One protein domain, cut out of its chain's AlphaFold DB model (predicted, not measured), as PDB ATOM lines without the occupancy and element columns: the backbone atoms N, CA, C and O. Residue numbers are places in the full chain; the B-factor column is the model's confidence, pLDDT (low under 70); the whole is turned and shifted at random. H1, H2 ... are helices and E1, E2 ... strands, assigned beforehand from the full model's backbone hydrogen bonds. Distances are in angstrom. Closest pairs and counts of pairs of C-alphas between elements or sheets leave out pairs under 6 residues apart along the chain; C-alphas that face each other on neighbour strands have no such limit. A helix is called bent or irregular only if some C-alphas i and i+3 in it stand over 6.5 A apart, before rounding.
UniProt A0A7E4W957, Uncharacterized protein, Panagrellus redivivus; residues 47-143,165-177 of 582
ATOM      1  N   GLU A  47      13.735  20.312 -27.694       63.69
ATOM      2  CA  GLU A  47      14.536  21.184 -28.562       63.69
ATOM      3  C   GLU A  47      15.804  21.712 -27.877       63.69
ATOM      4  O   GLU A  47      16.826  21.902 -28.536       63.69
ATOM      5  N   ARG A  48      15.756  21.892 -26.549       71.12
ATOM      6  CA  ARG A  48      16.911  22.266 -25.710       71.12
ATOM      7  C   ARG A  48      17.883  21.098 -25.497       71.12
ATOM      8  O   ARG A  48      19.041  21.337 -25.163       71.12
ATOM      9  N   CYS A  49      17.425  19.859 -25.674       73.06
ATOM     10  CA  CYS A  49      18.220  18.659 -25.425       73.06
ATOM     11  C   CYS A  49      18.864  18.046 -26.682       73.06
ATOM     12  O   CYS A  49      19.387  16.932 -26.621       73.06
ATOM     13  N   LYS A  50      18.869  18.755 -27.820       73.88
ATOM     14  CA  LYS A  50      19.514  18.279 -29.055       73.88
ATOM     15  C   LYS A  50      21.035  18.125 -28.867       73.88
ATOM     16  O   LYS A  50      21.641  18.935 -28.156       73.88
ATOM     17  N   PRO A  51      21.687  17.154 -29.537       69.62
ATOM     18  CA  PRO A  51      23.137  16.968 -29.450       69.62
ATOM     19  C   PRO A  51      23.929  18.260 -29.694       69.62
ATOM     20  O   PRO A  51      24.782  18.607 -28.886       69.62
ATOM     21  N   ASP A  52      23.560  19.043 -30.709       70.00
ATOM     22  CA  ASP A  52      24.226  20.311 -31.056       70.00
ATOM     23  C   ASP A  52      24.125  21.383 -29.956       70.00
ATOM     24  O   ASP A  52      24.922  22.316 -29.906       70.00
ATOM     25  N   THR A  53      23.137  21.255 -29.068       73.12
ATOM     26  CA  THR A  53      22.895  22.185 -27.956       73.12
ATOM     27  C   THR A  53      23.494  21.715 -26.630       73.12
ATOM     28  O   THR A  53      23.864  22.542 -25.799       73.12
ATOM     29  N   VAL A  54      23.614  20.399 -26.422       74.25
ATOM     30  CA  VAL A  54      24.048  19.786 -25.148       74.25
ATOM     31  C   VAL A  54      25.498  19.294 -25.204       74.25
ATOM     32  O   VAL A  54      26.113  18.993 -24.174       74.25
ATOM     33  N   CYS A  55      26.064  19.178 -26.402       77.50
ATOM     34  CA  CYS A  55      27.353  18.548 -26.619       77.50
ATOM     35  C   CYS A  55      28.402  19.499 -27.175       77.50
ATOM     36  O   CYS A  55      28.115  20.380 -27.975       77.50
ATOM     37  N   SER A  56      29.646  19.308 -26.730       77.00
ATOM     38  CA  SER A  56      30.809  19.976 -27.305       77.00
ATOM     39  C   SER A  56      31.464  19.071 -28.348       77.00
ATOM     40  O   SER A  56      31.348  17.848 -28.296       77.00
ATOM     41  N   GLU A  57      32.242  19.661 -29.252       67.69
ATOM     42  CA  GLU A  57      32.955  18.953 -30.328       67.69
ATOM     43  C   GLU A  57      33.878  17.825 -29.811       67.69
ATOM     44  O   GLU A  57      34.066  16.795 -30.456       67.69
ATOM     45  N   LYS A  58      34.389  17.978 -28.580       63.81
ATOM     46  CA  LYS A  58      35.205  16.976 -27.874       63.81
ATOM     47  C   LYS A  58      34.422  15.740 -27.418       63.81
ATOM     48  O   LYS A  58      35.027  14.704 -27.177       63.81
ATOM     49  N   ASP A  59      33.104  15.841 -27.286       61.88
ATOM     50  CA  ASP A  59      32.249  14.743 -26.825       61.88
ATOM     51  C   ASP A  59      31.748  13.858 -27.969       61.88
ATOM     52  O   ASP A  59      31.310  12.736 -27.722       61.88
ATOM     53  N   LEU A  60      31.814  14.360 -29.206       60.41
ATOM     54  CA  LEU A  60      31.396  13.653 -30.421       60.41
ATOM     55  C   LEU A  60      32.437  12.618 -30.881       60.41
ATOM     56  O   LEU A  60      32.095  11.655 -31.561       60.41
ATOM     57  N   HIS A  61      33.692  12.773 -30.453       60.50
ATOM     58  CA  HIS A  61      34.780  11.814 -30.658       60.50
ATOM     59  C   HIS A  61      35.135  11.161 -29.316       60.50
ATOM     60  O   HIS A  61      36.177  11.438 -28.723       60.50
ATOM     61  N   GLY A  62      34.202  10.374 -28.779       61.00
ATOM     62  CA  GLY A  62      34.208   9.985 -27.370       61.00
ATOM     63  C   GLY A  62      34.382   8.492 -27.117       61.00
ATOM     64  O   GLY A  62      33.805   7.656 -27.803       61.00
ATOM     65  N   VAL A  63      35.156   8.188 -26.075       63.97
ATOM     66  CA  VAL A  63      35.239   6.877 -25.419       63.97
ATOM     67  C   VAL A  63      33.851   6.490 -24.894       63.97
ATOM     68  O   VAL A  63      33.139   7.348 -24.370       63.97
ATOM     69  N   GLN A  64      33.482   5.213 -25.004       81.38
ATOM     70  CA  GLN A  64      32.243   4.686 -24.419       81.38
ATOM     71  C   GLN A  64      32.178   4.979 -22.920       81.38
ATOM     72  O   GLN A  64      33.210   5.026 -22.252       81.38
ATOM     73  N   ILE A  65      30.975   5.150 -22.381       78.25
ATOM     74  CA  ILE A  65      30.764   5.475 -20.968       78.25
ATOM     75  C   ILE A  65      29.717   4.543 -20.369       78.25
ATOM     76  O   ILE A  65      28.655   4.326 -20.952       78.25
ATOM     77  N   CYS A  66      29.979   4.044 -19.167       84.38
ATOM     78  CA  CYS A  66      28.986   3.346 -18.374       84.38
ATOM     79  C   CYS A  66      28.161   4.356 -17.572       84.38
ATOM     80  O   CYS A  66      28.720   5.156 -16.815       84.38
ATOM     81  N   GLY A  67      26.839   4.318 -17.726       79.12
ATOM     82  CA  GLY A  67      25.909   5.098 -16.917       79.12
ATOM     83  C   GLY A  67      25.533   4.404 -15.606       79.12
ATOM     84  O   GLY A  67      25.609   3.179 -15.489       79.12
ATOM     85  N   THR A  68      25.054   5.176 -14.633       84.44
ATOM     86  CA  THR A  68      24.516   4.664 -13.355       84.44
ATOM     87  C   THR A  68      23.284   3.773 -13.521       84.44
ATOM     88  O   THR A  68      22.951   3.026 -12.613       84.44
ATOM     89  N   ASN A  69      22.646   3.790 -14.694       81.88
ATOM     90  CA  ASN A  69      21.557   2.890 -15.079       81.88
ATOM     91  C   ASN A  69      22.030   1.562 -15.706       81.88
ATOM     92  O   ASN A  69      21.218   0.806 -16.237       81.88
ATOM     93  N   GLY A  70      23.340   1.296 -15.738       83.50
ATOM     94  CA  GLY A  70      23.910   0.087 -16.342       83.50
ATOM     95  C   GLY A  70      23.918   0.077 -17.879       83.50
ATOM     96  O   GLY A  70      24.374  -0.901 -18.490       83.50
ATOM     97  N   LYS A  71      23.455   1.156 -18.532       84.25
ATOM     98  CA  LYS A  71      23.539   1.336 -19.988       84.25
ATOM     99  C   LYS A  71      24.936   1.830 -20.364       84.25
ATOM    100  O   LYS A  71      25.479   2.742 -19.745       84.25
ATOM    101  N   THR A  72      25.503   1.226 -21.407       82.81
ATOM    102  CA  THR A  72      26.701   1.757 -22.061       82.81
ATOM    103  C   THR A  72      26.258   2.782 -23.098       82.81
ATOM    104  O   THR A  72      25.487   2.446 -23.994       82.81
ATOM    105  N   TYR A  73      26.754   4.003 -22.976       81.12
ATOM    106  CA  TYR A  73      26.573   5.089 -23.931       81.12
ATOM    107  C   TYR A  73      27.772   5.114 -24.880       81.12
ATOM    108  O   TYR A  73      28.904   4.877 -24.440       81.12
ATOM    109  N   ALA A  74      27.545   5.368 -26.171       78.69
ATOM    110  CA  ALA A  74      28.617   5.322 -27.165       78.69
ATOM    111  C   ALA A  74      29.679   6.396 -26.906       78.69
ATOM    112  O   ALA A  74      30.850   6.197 -27.214       78.69
ATOM    113  N   ASN A  75      29.266   7.515 -26.312       75.38
ATOM    114  CA  ASN A  75      30.113   8.648 -25.974       75.38
ATOM    115  C   ASN A  75      29.482   9.483 -24.831       75.38
ATOM    116  O   ASN A  75      28.315   9.276 -24.473       75.38
ATOM    117  N   PRO A  76      30.219  10.448 -24.247       79.06
ATOM    118  CA  PRO A  76      29.693  11.323 -23.197       79.06
ATOM    119  C   PRO A  76      28.512  12.200 -23.633       79.06
ATOM    120  O   PRO A  76      27.686  12.567 -22.795       79.06
ATOM    121  N   CYS A  77      28.422  12.542 -24.923       81.31
ATOM    122  CA  CYS A  77      27.324  13.343 -25.457       81.31
ATOM    123  C   CYS A  77      25.981  12.617 -25.305       81.31
ATOM    124  O   CYS A  77      25.044  13.191 -24.751       81.31
ATOM    125  N   GLU A  78      25.905  11.339 -25.684       82.31
ATOM    126  CA  GLU A  78      24.681  10.541 -25.546       82.31
ATOM    127  C   GLU A  78      24.196  10.438 -24.093       82.31
ATOM    128  O   GLU A  78      22.994  10.512 -23.835       82.31
ATOM    129  N   LEU A  79      25.116  10.316 -23.127       81.31
ATOM    130  CA  LEU A  79      24.759  10.287 -21.705       81.31
ATOM    131  C   LEU A  79      24.148  11.620 -21.257       81.31
ATOM    132  O   LEU A  79      23.147  11.627 -20.539       81.31
ATOM    133  N   ARG A  80      24.715  12.753 -21.691       79.62
ATOM    134  CA  ARG A  80      24.183  14.079 -21.338       79.62
ATOM    135  C   ARG A  80      22.856  14.385 -22.013       79.62
ATOM    136  O   ARG A  80      22.010  15.014 -21.386       79.62
ATOM    137  N   VAL A  81      22.661  13.934 -23.250       79.38
ATOM    138  CA  VAL A  81      21.363  14.037 -23.928       79.38
ATOM    139  C   VAL A  81      20.310  13.265 -23.136       79.38
ATOM    140  O   VAL A  81      19.282  13.841 -22.796       79.38
ATOM    141  N   ALA A  82      20.594  12.021 -22.733       80.25
ATOM    142  CA  ALA A  82      19.678  11.249 -21.891       80.25
ATOM    143  C   ALA A  82      19.374  11.953 -20.555       80.25
ATOM    144  O   ALA A  82      18.213  12.037 -20.158       80.25
ATOM    145  N   ALA A  83      20.395  12.515 -19.898       82.44
ATOM    146  CA  ALA A  83      20.217  13.285 -18.668       82.44
ATOM    147  C   ALA A  83      19.336  14.532 -18.856       82.44
ATOM    148  O   ALA A  83      18.481  14.830 -18.025       82.44
ATOM    149  N   CYS A  84      19.523  15.246 -19.967       79.38
ATOM    150  CA  CYS A  84      18.733  16.424 -20.320       79.38
ATOM    151  C   CYS A  84      17.261  16.072 -20.579       79.38
ATOM    152  O   CYS A  84      16.373  16.803 -20.148       79.38
ATOM    153  N   LEU A  85      17.007  14.921 -21.211       74.38
ATOM    154  CA  LEU A  85      15.666  14.399 -21.488       74.38
ATOM    155  C   LEU A  85      14.929  13.884 -20.237       74.38
ATOM    156  O   LEU A  85      13.845  13.326 -20.350       74.38
ATOM    157  N   GLY A  86      15.490  14.074 -19.038       74.19
ATOM    158  CA  GLY A  86      14.823  13.755 -17.775       74.19
ATOM    159  C   GLY A  86      15.145  12.372 -17.214       74.19
ATOM    160  O   GLY A  86      14.604  12.005 -16.173       74.19
ATOM    161  N   VAL A  87      16.056  11.616 -17.834       77.69
ATOM    162  CA  VAL A  87      16.583  10.381 -17.240       77.69
ATOM    163  C   VAL A  87      17.610  10.775 -16.170       77.69
ATOM    164  O   VAL A  87      18.619  11.374 -16.525       77.69
ATOM    165  N   PRO A  88      17.454  10.440 -14.875       80.81
ATOM    166  CA  PRO A  88      18.392  10.859 -13.821       80.81
ATOM    167  C   PRO A  88      19.720  10.064 -13.838       80.81
ATOM    168  O   PRO A  88      20.202   9.583 -12.813       80.81
ATOM    169  N   VAL A  89      20.316   9.878 -15.018       82.12
ATOM    170  CA  VAL A  89      21.536   9.100 -15.248       82.12
ATOM    171  C   VAL A  89      22.786   9.959 -15.071       82.12
ATOM    172  O   VAL A  89      22.855  11.111 -15.496       82.12
ATOM    173  N   GLN A  90      23.809   9.366 -14.464       85.44
ATOM    174  CA  GLN A  90      25.133   9.961 -14.303       85.44
ATOM    175  C   GLN A  90      26.202   9.011 -14.846       85.44
ATOM    176  O   GLN A  90      25.940   7.837 -15.106       85.44
ATOM    177  N   MET A  91      27.423   9.514 -15.024       78.38
ATOM    178  CA  MET A  91      28.568   8.682 -15.383       78.38
ATOM    179  C   MET A  91      28.964   7.799 -14.191       78.38
ATOM    180  O   MET A  91      29.372   8.316 -13.156       78.38
ATOM    181  N   HIS A  92      28.877   6.479 -14.359       72.25
ATOM    182  CA  HIS A  92      29.383   5.484 -13.405       72.25
ATOM    183  C   HIS A  92      30.868   5.188 -13.639       72.25
ATOM    184  O   HIS A  92      31.648   5.107 -12.694       72.25
ATOM    185  N   GLY A  93      31.284   5.074 -14.903       73.56
ATOM    186  CA  GLY A  93      32.678   4.799 -15.250       73.56
ATOM    187  C   GLY A  93      32.998   5.012 -16.727       73.56
ATOM    188  O   GLY A  93      32.103   5.079 -17.567       73.56
ATOM    189  N   ILE A  94      34.289   5.119 -17.041       73.69
ATOM    190  CA  ILE A  94      34.791   5.211 -18.418       73.69
ATOM    191  C   ILE A  94      34.884   3.798 -19.011       73.69
ATOM    192  O   ILE A  94      35.371   2.881 -18.353       73.69
ATOM    193  N   GLY A  95      34.464   3.639 -20.264       73.06
ATOM    194  CA  GLY A  95      34.377   2.366 -20.975       73.06
ATOM    195  C   GLY A  95      32.980   1.748 -20.914       73.06
ATOM    196  O   GLY A  95      32.020   2.353 -20.439       73.06
ATOM    197  N   GLU A  96      32.849   0.523 -21.418       77.75
ATOM    198  CA  GLU A  96      31.593  -0.219 -21.321       77.75
ATOM    199  C   GLU A  96      31.266  -0.598 -19.874       77.75
ATOM    200  O   GLU A  96      32.157  -0.879 -19.071       77.75
ATOM    201  N   CYS A  97      29.974  -0.693 -19.547       79.25
ATOM    202  CA  CYS A  97      29.575  -1.278 -18.274       79.25
ATOM    203  C   CYS A  97      30.063  -2.724 -18.166       79.25
ATOM    204  O   CYS A  97      29.762  -3.562 -19.024       79.25
ATOM    205  N   LEU A  98      30.758  -3.034 -17.068       79.25
ATOM    206  CA  LEU A  98      31.174  -4.397 -16.764       79.25
ATOM    207  C   LEU A  98      29.941  -5.304 -16.687       79.25
ATOM    208  O   LEU A  98      28.950  -4.973 -16.033       79.25
ATOM    209  N   LEU A  99      30.004  -6.479 -17.323       75.62
ATOM    210  CA  LEU A  99      28.882  -7.429 -17.343       75.62
ATOM    211  C   LEU A  99      28.400  -7.795 -15.932       75.62
ATOM    212  O   LEU A  99      27.202  -7.919 -15.707       75.62
ATOM    213  N   SER A 100      29.332  -7.914 -14.985       77.00
ATOM    214  CA  SER A 100      29.073  -8.201 -13.570       77.00
ATOM    215  C   SER A 100      28.456  -7.040 -12.785       77.00
ATOM    216  O   SER A 100      28.103  -7.221 -11.624       77.00
ATOM    217  N   GLU A 101      28.384  -5.838 -13.354       80.38
ATOM    218  CA  GLU A 101      27.841  -4.642 -12.695       80.38
ATOM    219  C   GLU A 101      26.545  -4.164 -13.341       80.38
ATOM    220  O   GLU A 101      25.666  -3.682 -12.632       80.38
ATOM    221  N   ARG A 102      26.388  -4.366 -14.655       82.88
ATOM    222  CA  ARG A 102      25.232  -3.900 -15.433       82.88
ATOM    223  C   ARG A 102      23.885  -4.243 -14.787       82.88
ATOM    224  O   ARG A 102      23.052  -3.354 -14.663       82.88
ATOM    225  N   CYS A 103      23.678  -5.490 -14.354       85.62
ATOM    226  CA  CYS A 103      22.401  -5.890 -13.757       85.62
ATOM    227  C   CYS A 103      22.111  -5.129 -12.458       85.62
ATOM    228  O   CYS A 103      20.992  -4.672 -12.247       85.62
ATOM    229  N   ARG A 104      23.123  -4.978 -11.591       87.56
ATOM    230  CA  ARG A 104      22.968  -4.263 -10.317       87.56
ATOM    231  C   ARG A 104      22.720  -2.776 -10.546       87.56
ATOM    232  O   ARG A 104      21.817  -2.236  -9.934       87.56
ATOM    233  N   LEU A 105      23.441  -2.163 -11.483       83.75
ATOM    234  CA  LEU A 105      23.235  -0.763 -11.852       83.75
ATOM    235  C   LEU A 105      21.826  -0.517 -12.416       83.75
ATOM    236  O   LEU A 105      21.152   0.403 -11.967       83.75
ATOM    237  N   GLU A 106      21.337  -1.363 -13.335       85.94
ATOM    238  CA  GLU A 106      19.948  -1.267 -13.827       85.94
ATOM    239  C   GLU A 106      18.954  -1.454 -12.671       85.94
ATOM    240  O   GLU A 106      18.018  -0.674 -12.526       85.94
ATOM    241  N   ARG A 107      19.175  -2.444 -11.796       86.38
ATOM    242  CA  ARG A 107      18.315  -2.695 -10.633       86.38
ATOM    243  C   ARG A 107      18.234  -1.495  -9.692       86.38
ATOM    244  O   ARG A 107      17.132  -1.098  -9.317       86.38
ATOM    245  N   ASP A 108      19.380  -0.962  -9.294       83.75
ATOM    246  CA  ASP A 108      19.478   0.113  -8.309       83.75
ATOM    247  C   ASP A 108      18.876   1.408  -8.871       83.75
ATOM    248  O   ASP A 108      18.121   2.092  -8.180       83.75
ATOM    249  N   PHE A 109      19.107   1.682 -10.158       82.75
ATOM    250  CA  PHE A 109      18.512   2.814 -10.863       82.75
ATOM    251  C   PHE A 109      16.978   2.759 -10.881       82.75
ATOM    252  O   PHE A 109      16.320   3.746 -10.548       82.75
ATOM    253  N   GLN A 110      16.395   1.601 -11.204       80.19
ATOM    254  CA  GLN A 110      14.937   1.456 -11.267       80.19
ATOM    255  C   GLN A 110      14.287   1.493  -9.882       80.19
ATOM    256  O   GLN A 110      13.235   2.106  -9.703       80.19
ATOM    257  N   LEU A 111      14.936   0.910  -8.869       80.38
ATOM    258  CA  LEU A 111      14.475   1.016  -7.484       80.38
ATOM    259  C   LEU A 111      14.487   2.465  -6.981       80.38
ATOM    260  O   LEU A 111      13.542   2.867  -6.303       80.38
ATOM    261  N   ALA A 112      15.506   3.252  -7.335       78.25
ATOM    262  CA  ALA A 112      15.574   4.667  -6.976       78.25
ATOM    263  C   ALA A 112      14.425   5.473  -7.608       78.25
ATOM    264  O   ALA A 112      13.742   6.216  -6.904       78.25
ATOM    265  N   ARG A 113      14.130   5.257  -8.899       74.38
ATOM    266  CA  ARG A 113      12.999   5.917  -9.583       74.38
ATOM    267  C   ARG A 113      11.653   5.591  -8.935       74.38
ATOM    268  O   ARG A 113      10.835   6.483  -8.725       74.38
ATOM    269  N   ILE A 114      11.435   4.326  -8.571       72.25
ATOM    270  CA  ILE A 114      10.204   3.888  -7.892       72.25
ATOM    271  C   ILE A 114      10.108   4.476  -6.478       72.25
ATOM    272  O   ILE A 114       9.011   4.797  -6.024       72.25
ATOM    273  N   ALA A 115      11.232   4.638  -5.776       71.75
ATOM    274  CA  ALA A 115      11.248   5.266  -4.456       71.75
ATOM    275  C   ALA A 115      10.865   6.756  -4.516       71.75
ATOM    276  O   ALA A 115      10.199   7.250  -3.609       71.75
ATOM    277  N   GLU A 116      11.252   7.460  -5.583       70.94
ATOM    278  CA  GLU A 116      10.861   8.856  -5.816       70.94
ATOM    279  C   GLU A 116       9.399   8.993  -6.257       70.94
ATOM    280  O   GLU A 116       8.718   9.942  -5.861       70.94
ATOM    281  N   ASN A 117       8.905   8.046  -7.059       69.06
ATOM    282  CA  ASN A 117       7.525   8.018  -7.520       69.06
ATOM    283  C   ASN A 117       6.981   6.582  -7.576       69.06
ATOM    284  O   ASN A 117       7.151   5.862  -8.564       69.06
ATOM    285  N   ALA A 118       6.253   6.187  -6.529       62.97
ATOM    286  CA  ALA A 118       5.725   4.831  -6.376       62.97
ATOM    287  C   ALA A 118       4.758   4.407  -7.498       62.97
ATOM    288  O   ALA A 118       4.597   3.210  -7.742       62.97
ATOM    289  N   THR A 119       4.139   5.355  -8.214       64.69
ATOM    290  CA  THR A 119       3.251   5.035  -9.345       64.69
ATOM    291  C   THR A 119       4.007   4.426 -10.530       64.69
ATOM    292  O   THR A 119       3.408   3.697 -11.321       64.69
ATOM    293  N   LEU A 120       5.330   4.621 -10.613       64.12
ATOM    294  CA  LEU A 120       6.185   4.037 -11.651       64.12
ATOM    295  C   LEU A 120       6.379   2.523 -11.500       64.12
ATOM    296  O   LEU A 120       6.745   1.868 -12.470       64.12
ATOM    297  N   TYR A 121       6.087   1.932 -10.332       68.12
ATOM    298  CA  TYR A 121       6.283   0.494 -10.085       68.12
ATOM    299  C   TYR A 121       5.600  -0.410 -11.127       68.12
ATOM    300  O   TYR A 121       6.089  -1.495 -11.433       68.12
ATOM    301  N   VAL A 122       4.464   0.026 -11.678       63.00
ATOM    302  CA  VAL A 122       3.709  -0.747 -12.675       63.00
ATOM    303  C   VAL A 122       4.372  -0.727 -14.059       63.00
ATOM    304  O   VAL A 122       4.185  -1.670 -14.826       63.00
ATOM    305  N   ASN A 123       5.175   0.297 -14.351       63.41
ATOM    306  CA  ASN A 123       5.840   0.501 -15.641       63.41
ATOM    307  C   ASN A 123       7.327   0.100 -15.624       63.41
ATOM    308  O   ASN A 123       7.909  -0.126 -16.680       63.41
ATOM    309  N   GLU A 124       7.948   0.008 -14.444       72.19
ATOM    310  CA  GLU A 124       9.392  -0.196 -14.323       72.19
ATOM    311  C   GLU A 124       9.787  -1.661 -14.114       72.19
ATOM    312  O   GLU A 124       9.422  -2.320 -13.135       72.19
ATOM    313  N   PHE A 125      10.646  -2.157 -15.007       80.94
ATOM    314  CA  PHE A 125      11.252  -3.473 -14.867       80.94
ATOM    315  C   PHE A 125      12.397  -3.456 -13.852       80.94
ATOM    316  O   PHE A 125      13.423  -2.815 -14.076       80.94
ATOM    317  N   ILE A 126      12.274  -4.261 -12.796       85.31
ATOM    318  CA  ILE A 126      13.338  -4.467 -11.811       85.31
ATOM    319  C   ILE A 126      14.044  -5.802 -12.104       85.31
ATOM    320  O   ILE A 126      13.468  -6.856 -11.816       85.31
ATOM    321  N   PRO A 127      15.286  -5.807 -12.623       86.38
ATOM    322  CA  PRO A 127      15.985  -7.051 -12.909       86.38
ATOM    323  C   PRO A 127      16.352  -7.843 -11.651       86.38
ATOM    324  O   PRO A 127      16.690  -7.304 -10.587       86.38
ATOM    325  N   GLU A 128      16.341  -9.164 -11.804       83.88
ATOM    326  CA  GLU A 128      16.912 -10.117 -10.862       83.88
ATOM    327  C   GLU A 128      18.364 -10.424 -11.241       83.88
ATOM    328  O   GLU A 128      18.673 -10.869 -12.351       83.88
ATOM    329  N   CYS A 129      19.272 -10.193 -10.296       84.25
ATOM    330  CA  CYS A 129      20.700 -10.386 -10.502       84.25
ATOM    331  C   CYS A 129      21.198 -11.581  -9.698       84.25
ATOM    332  O   CYS A 129      20.845 -11.758  -8.529       84.25
ATOM    333  N   ASP A 130      22.073 -12.378 -10.302       78.75
ATOM    334  CA  ASP A 130      22.811 -13.402  -9.585       78.75
ATOM    335  C   ASP A 130      23.734 -12.730  -8.564       78.75
ATOM    336  O   ASP A 130      24.629 -11.957  -8.907       78.75
ATOM    337  N   ALA A 131      23.525 -13.033  -7.285       68.12
ATOM    338  CA  ALA A 131      24.203 -12.343  -6.192       68.12
ATOM    339  C   ALA A 131      25.733 -12.531  -6.194       68.12
ATOM    340  O   ALA A 131      26.443 -11.726  -5.597       68.12
ATOM    341  N   THR A 132      26.245 -13.589  -6.837       61.44
ATOM    342  CA  THR A 132      27.682 -13.911  -6.827       61.44
ATOM    343  C   THR A 132      28.404 -13.296  -8.022       61.44
ATOM    344  O   THR A 132      29.467 -12.702  -7.871       61.44
ATOM    345  N   SER A 133      27.840 -13.451  -9.215       61.62
ATOM    346  CA  SER A 133      28.437 -12.984 -10.467       61.62
ATOM    347  C   SER A 133      28.018 -11.563 -10.836       61.62
ATOM    348  O   SER A 133      28.720 -10.905 -11.598       61.62
ATOM    349  N   GLY A 134      26.893 -11.079 -10.300       72.69
ATOM    350  CA  GLY A 134      26.277  -9.811 -10.687       72.69
ATOM    351  C   GLY A 134      25.678  -9.803 -12.093       72.69
ATOM    352  O   GLY A 134      25.279  -8.748 -12.576       72.69
ATOM    353  N   LEU A 135      25.617 -10.968 -12.745       78.19
ATOM    354  CA  LEU A 135      24.976 -11.167 -14.041       78.19
ATOM    355  C   LEU A 135      23.457 -11.261 -13.871       78.19
ATOM    356  O   LEU A 135      22.956 -11.477 -12.768       78.19
ATOM    357  N   TYR A 136      22.714 -11.155 -14.967       82.69
ATOM    358  CA  TYR A 136      21.271 -11.400 -14.945       82.69
ATOM    359  C   TYR A 136      20.991 -12.882 -14.689       82.69
ATOM    360  O   TYR A 136      21.661 -13.756 -15.247       82.69
ATOM    361  N   THR A 137      19.983 -13.178 -13.868       83.88
ATOM    362  CA  THR A 137      19.476 -14.548 -13.723       83.88
ATOM    363  C   THR A 137      18.844 -15.029 -15.028       83.88
ATOM    364  O   THR A 137      18.280 -14.236 -15.789       83.88
ATOM    365  N   SER A 138      18.910 -16.343 -15.280       84.06
ATOM    366  CA  SER A 138      18.380 -16.965 -16.502       84.06
ATOM    367  C   SER A 138      16.868 -16.813 -16.662       84.06
ATOM    368  O   SER A 138      16.365 -16.929 -17.773       84.06
ATOM    369  N   ILE A 139      16.155 -16.505 -15.579       85.19
ATOM    370  CA  ILE A 139      14.740 -16.134 -15.574       85.19
ATOM    371  C   ILE A 139      14.635 -14.710 -15.041       85.19
ATOM    372  O   ILE A 139      15.242 -14.398 -14.017       85.19
ATOM    373  N   GLN A 140      13.867 -13.878 -15.735       85.12
ATOM    374  CA  GLN A 140      13.512 -12.520 -15.329       85.12
ATOM    375  C   GLN A 140      11.995 -12.403 -15.286       85.12
ATOM    376  O   GLN A 140      11.316 -13.027 -16.100       85.12
ATOM    377  N   CYS A 141      11.472 -11.605 -14.358       82.88
ATOM    378  CA  CYS A 141      10.037 -11.414 -14.193       82.88
ATOM    379  C   CYS A 141       9.701  -9.937 -14.004       82.88
ATOM    380  O   CYS A 141      10.331  -9.246 -13.207       82.88
ATOM    381  N   HIS A 142       8.660  -9.470 -14.687       77.56
ATOM    382  CA  HIS A 142       8.025  -8.193 -14.395       77.56
ATOM    383  C   HIS A 142       6.814  -8.429 -13.495       77.56
ATOM    384  O   HIS A 142       5.694  -8.661 -13.957       77.56
ATOM    385  N   MET A 143       7.044  -8.381 -12.185       74.81
ATOM    386  CA  MET A 143       6.048  -8.777 -11.185       74.81
ATOM    387  C   MET A 143       4.763  -7.944 -11.246       74.81
ATOM    388  O   MET A 143       3.685  -8.485 -11.022       74.81
ATOM    389  N   ILE A 165       2.401 -15.225 -15.336       68.50
ATOM    390  CA  ILE A 165       2.428 -15.773 -13.968       68.50
ATOM    391  C   ILE A 165       1.066 -16.385 -13.602       68.50
ATOM    392  O   ILE A 165       1.011 -17.374 -12.872       68.50
ATOM    393  N   ASP A 166      -0.025 -15.844 -14.150       64.94
ATOM    394  CA  ASP A 166      -1.392 -16.309 -13.884       64.94
ATOM    395  C   ASP A 166      -1.658 -17.736 -14.387       64.94
ATOM    396  O   ASP A 166      -2.531 -18.417 -13.850       64.94
ATOM    397  N   SER A 167      -0.902 -18.221 -15.382       63.25
ATOM    398  CA  SER A 167      -1.026 -19.612 -15.840       63.25
ATOM    399  C   SER A 167      -0.336 -20.606 -14.898       63.25
ATOM    400  O   SER A 167      -0.509 -21.813 -15.040       63.25
ATOM    401  N   GLY A 168       0.422 -20.115 -13.906       60.00
ATOM    402  CA  GLY A 168       1.208 -20.939 -12.988       60.00
ATOM    403  C   GLY A 168       2.473 -21.532 -13.618       60.00
ATOM    404  O   GLY A 168       3.194 -22.278 -12.948       60.00
ATOM    405  N   ASP A 169       2.763 -21.187 -14.874       66.75
ATOM    406  CA  ASP A 169       3.918 -21.679 -15.611       66.75
ATOM    407  C   ASP A 169       5.175 -20.862 -15.299       66.75
ATOM    408  O   ASP A 169       5.143 -19.653 -15.060       66.75
ATOM    409  N   ARG A 170       6.327 -21.534 -15.327       75.25
ATOM    410  CA  ARG A 170       7.646 -20.900 -15.241       75.25
ATOM    411  C   ARG A 170       8.389 -21.184 -16.544       75.25
ATOM    412  O   ARG A 170       8.370 -22.338 -16.971       75.25
ATOM    413  N   PRO A 171       9.059 -20.192 -17.160       81.50
ATOM    414  CA  PRO A 171       9.706 -20.424 -18.441       81.50
ATOM    415  C   PRO A 171      10.862 -21.416 -18.268       81.50
ATOM    416  O   PRO A 171      11.646 -21.312 -17.317       81.50
ATOM    417  N   ASP A 172      10.941 -22.404 -19.160       83.75
ATOM    418  CA  ASP A 172      12.032 -23.375 -19.174       83.75
ATOM    419  C   ASP A 172      13.228 -22.796 -19.934       83.75
ATOM    420  O   ASP A 172      13.198 -22.626 -21.151       83.75
ATOM    421  N   CYS A 173      14.292 -22.482 -19.199       83.00
ATOM    422  CA  CYS A 173      15.499 -21.874 -19.758       83.00
ATOM    423  C   CYS A 173      16.659 -22.863 -19.919       83.00
ATOM    424  O   CYS A 173      17.758 -22.448 -20.295       83.00
ATOM    425  N   THR A 174      16.443 -24.156 -19.650       77.38
ATOM    426  CA  THR A 174      17.514 -25.169 -19.609       77.38
ATOM    427  C   THR A 174      18.213 -25.371 -20.957       77.38
ATOM    428  O   THR A 174      19.432 -25.548 -20.999       77.38
ATOM    429  N   GLU A 175      17.491 -25.255 -22.075       62.38
ATOM    430  CA  GLU A 175      18.067 -25.359 -23.426       62.38
ATOM    431  C   GLU A 175      18.925 -24.140 -23.819       62.38
ATOM    432  O   GLU A 175      19.817 -24.236 -24.667       62.38
ATOM    433  N   HIS A 176      18.704 -22.988 -23.179       63.28
ATOM    434  CA  HIS A 176      19.332 -21.714 -23.543       63.28
ATOM    435  C   HIS A 176      20.575 -21.362 -22.707       63.28
ATOM    436  O   HIS A 176      21.358 -20.487 -23.098       63.28
ATOM    437  N   GLU A 177      20.827 -22.084 -21.611       52.94
ATOM    438  CA  GLU A 177      22.046 -21.946 -20.799       52.94
ATOM    439  C   GLU A 177      23.317 -22.342 -21.581       52.94
ATOM    440  O   GLU A 177      24.395 -21.800 -21.334       52.94
TER     441      GLU A 177
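What this domain is: This is residues 47 to 143 and 165 to 177 of the 582 residues of an uncharacterized protein of Panagrellus redivivus (UniProt A0A7E4W957). The parts stand in a loose, elongated row: at one end a small antiparallel sheet of E1 and E2 with H3 beside it and the short helices H1 and H2 beyond H3, then the long helix H4 standing across the row, then E3, and a tail, residues 165 to 177, at the far end. The short H5 makes a corner with the end of H4, and a long link leads from H5 to E3. The printed part has 110 residues, with five named helices and three named strands in the order H1, H2, E1, H3, E2, H4, H5, E3; the class is mixed, helices and strands, with under half of the residues in named elements. The whole is loose, with a radius of gyration of the C-alphas of 16.7 A, and spans 53 by 32 by 21 A.

Where its parts are: Start at C-alpha 65, at (30.764, 5.475, -20.968), where E1, residues 65 to 67, begins; its neighbour E2 is residues 91 to 94. Between them in the chain look for H3, residues 76 to 84, 12.4 A long from first to last C-alpha. Before E1 come H1, residues 51 to 54, and H2, residues 57 to 60. Find C-alpha 99 at (28.882, -7.429, -17.343); from there H4, residues 99 to 116, runs 26.9 A to C-alpha 116 at (10.861, 8.856, -5.816). It is irregular, with C-alphas 100 and 103 7.1 A apart. H5, residues 118 to 122, is only just irregular, with C-alphas 119 and 122 6.7 A apart. E3, residues 139 to 142, is 10.5 A long and ends at C-alpha 142, (8.025, -8.193, -14.395).

How they stand to each other: Look first at E1 and E2, antiparallel at 156 degrees: N 66 and O 93 are 2.9 A apart and N 92 and O 66 are 2.8 A apart, both within hydrogen-bond range. Residues 65 to 66 of E1 also pair, antiparallel, with residues 72 to 73. The closest C-alphas of E1 and H3, Ile 65 and Pro 76, are 6.3 A apart. H3 touches H1, closest at the C-alphas of Val 54 and Val 81, 6.5 A. H3 touches H2 too, closest at the C-alphas of Asp 59 and Cys 77, 5.3 A. E1 and H4 are near each other, with 7 pairs of C-alphas within 10 A, while H3 and H4 are apart. H4 and H5 only just touch, with 3 pairs of C-alphas within 8 A, and touch only at the corner; the closest C-alphas are those of Ile 114 and Leu 120, 5.5 A. E3 pairs with no named strand and is apart from H4. Every O i to N i+4 pair is within hydrogen-bond range in H3, 12 of 14 are in H4, and 0 of 1 in H5, where 1 of 2 O i to N i+3 pairs is; H1 and H2 are too short for an O i to N i+4 pair.

The domain as a whole: The two C-alphas farthest apart are those of Glu 57 and Gly 168, 53.9 A. Residues 144 to 164 are not printed, and C-alphas 143 and 165 stand 8.4 A apart across the cut. The link from H5 to E3, residues 123 to 138, is long. The mean pLDDT of the printed part is 75.6, and 27 residues are under 70, among them residues 57 to 63, 117 to 123 and 165 to 169.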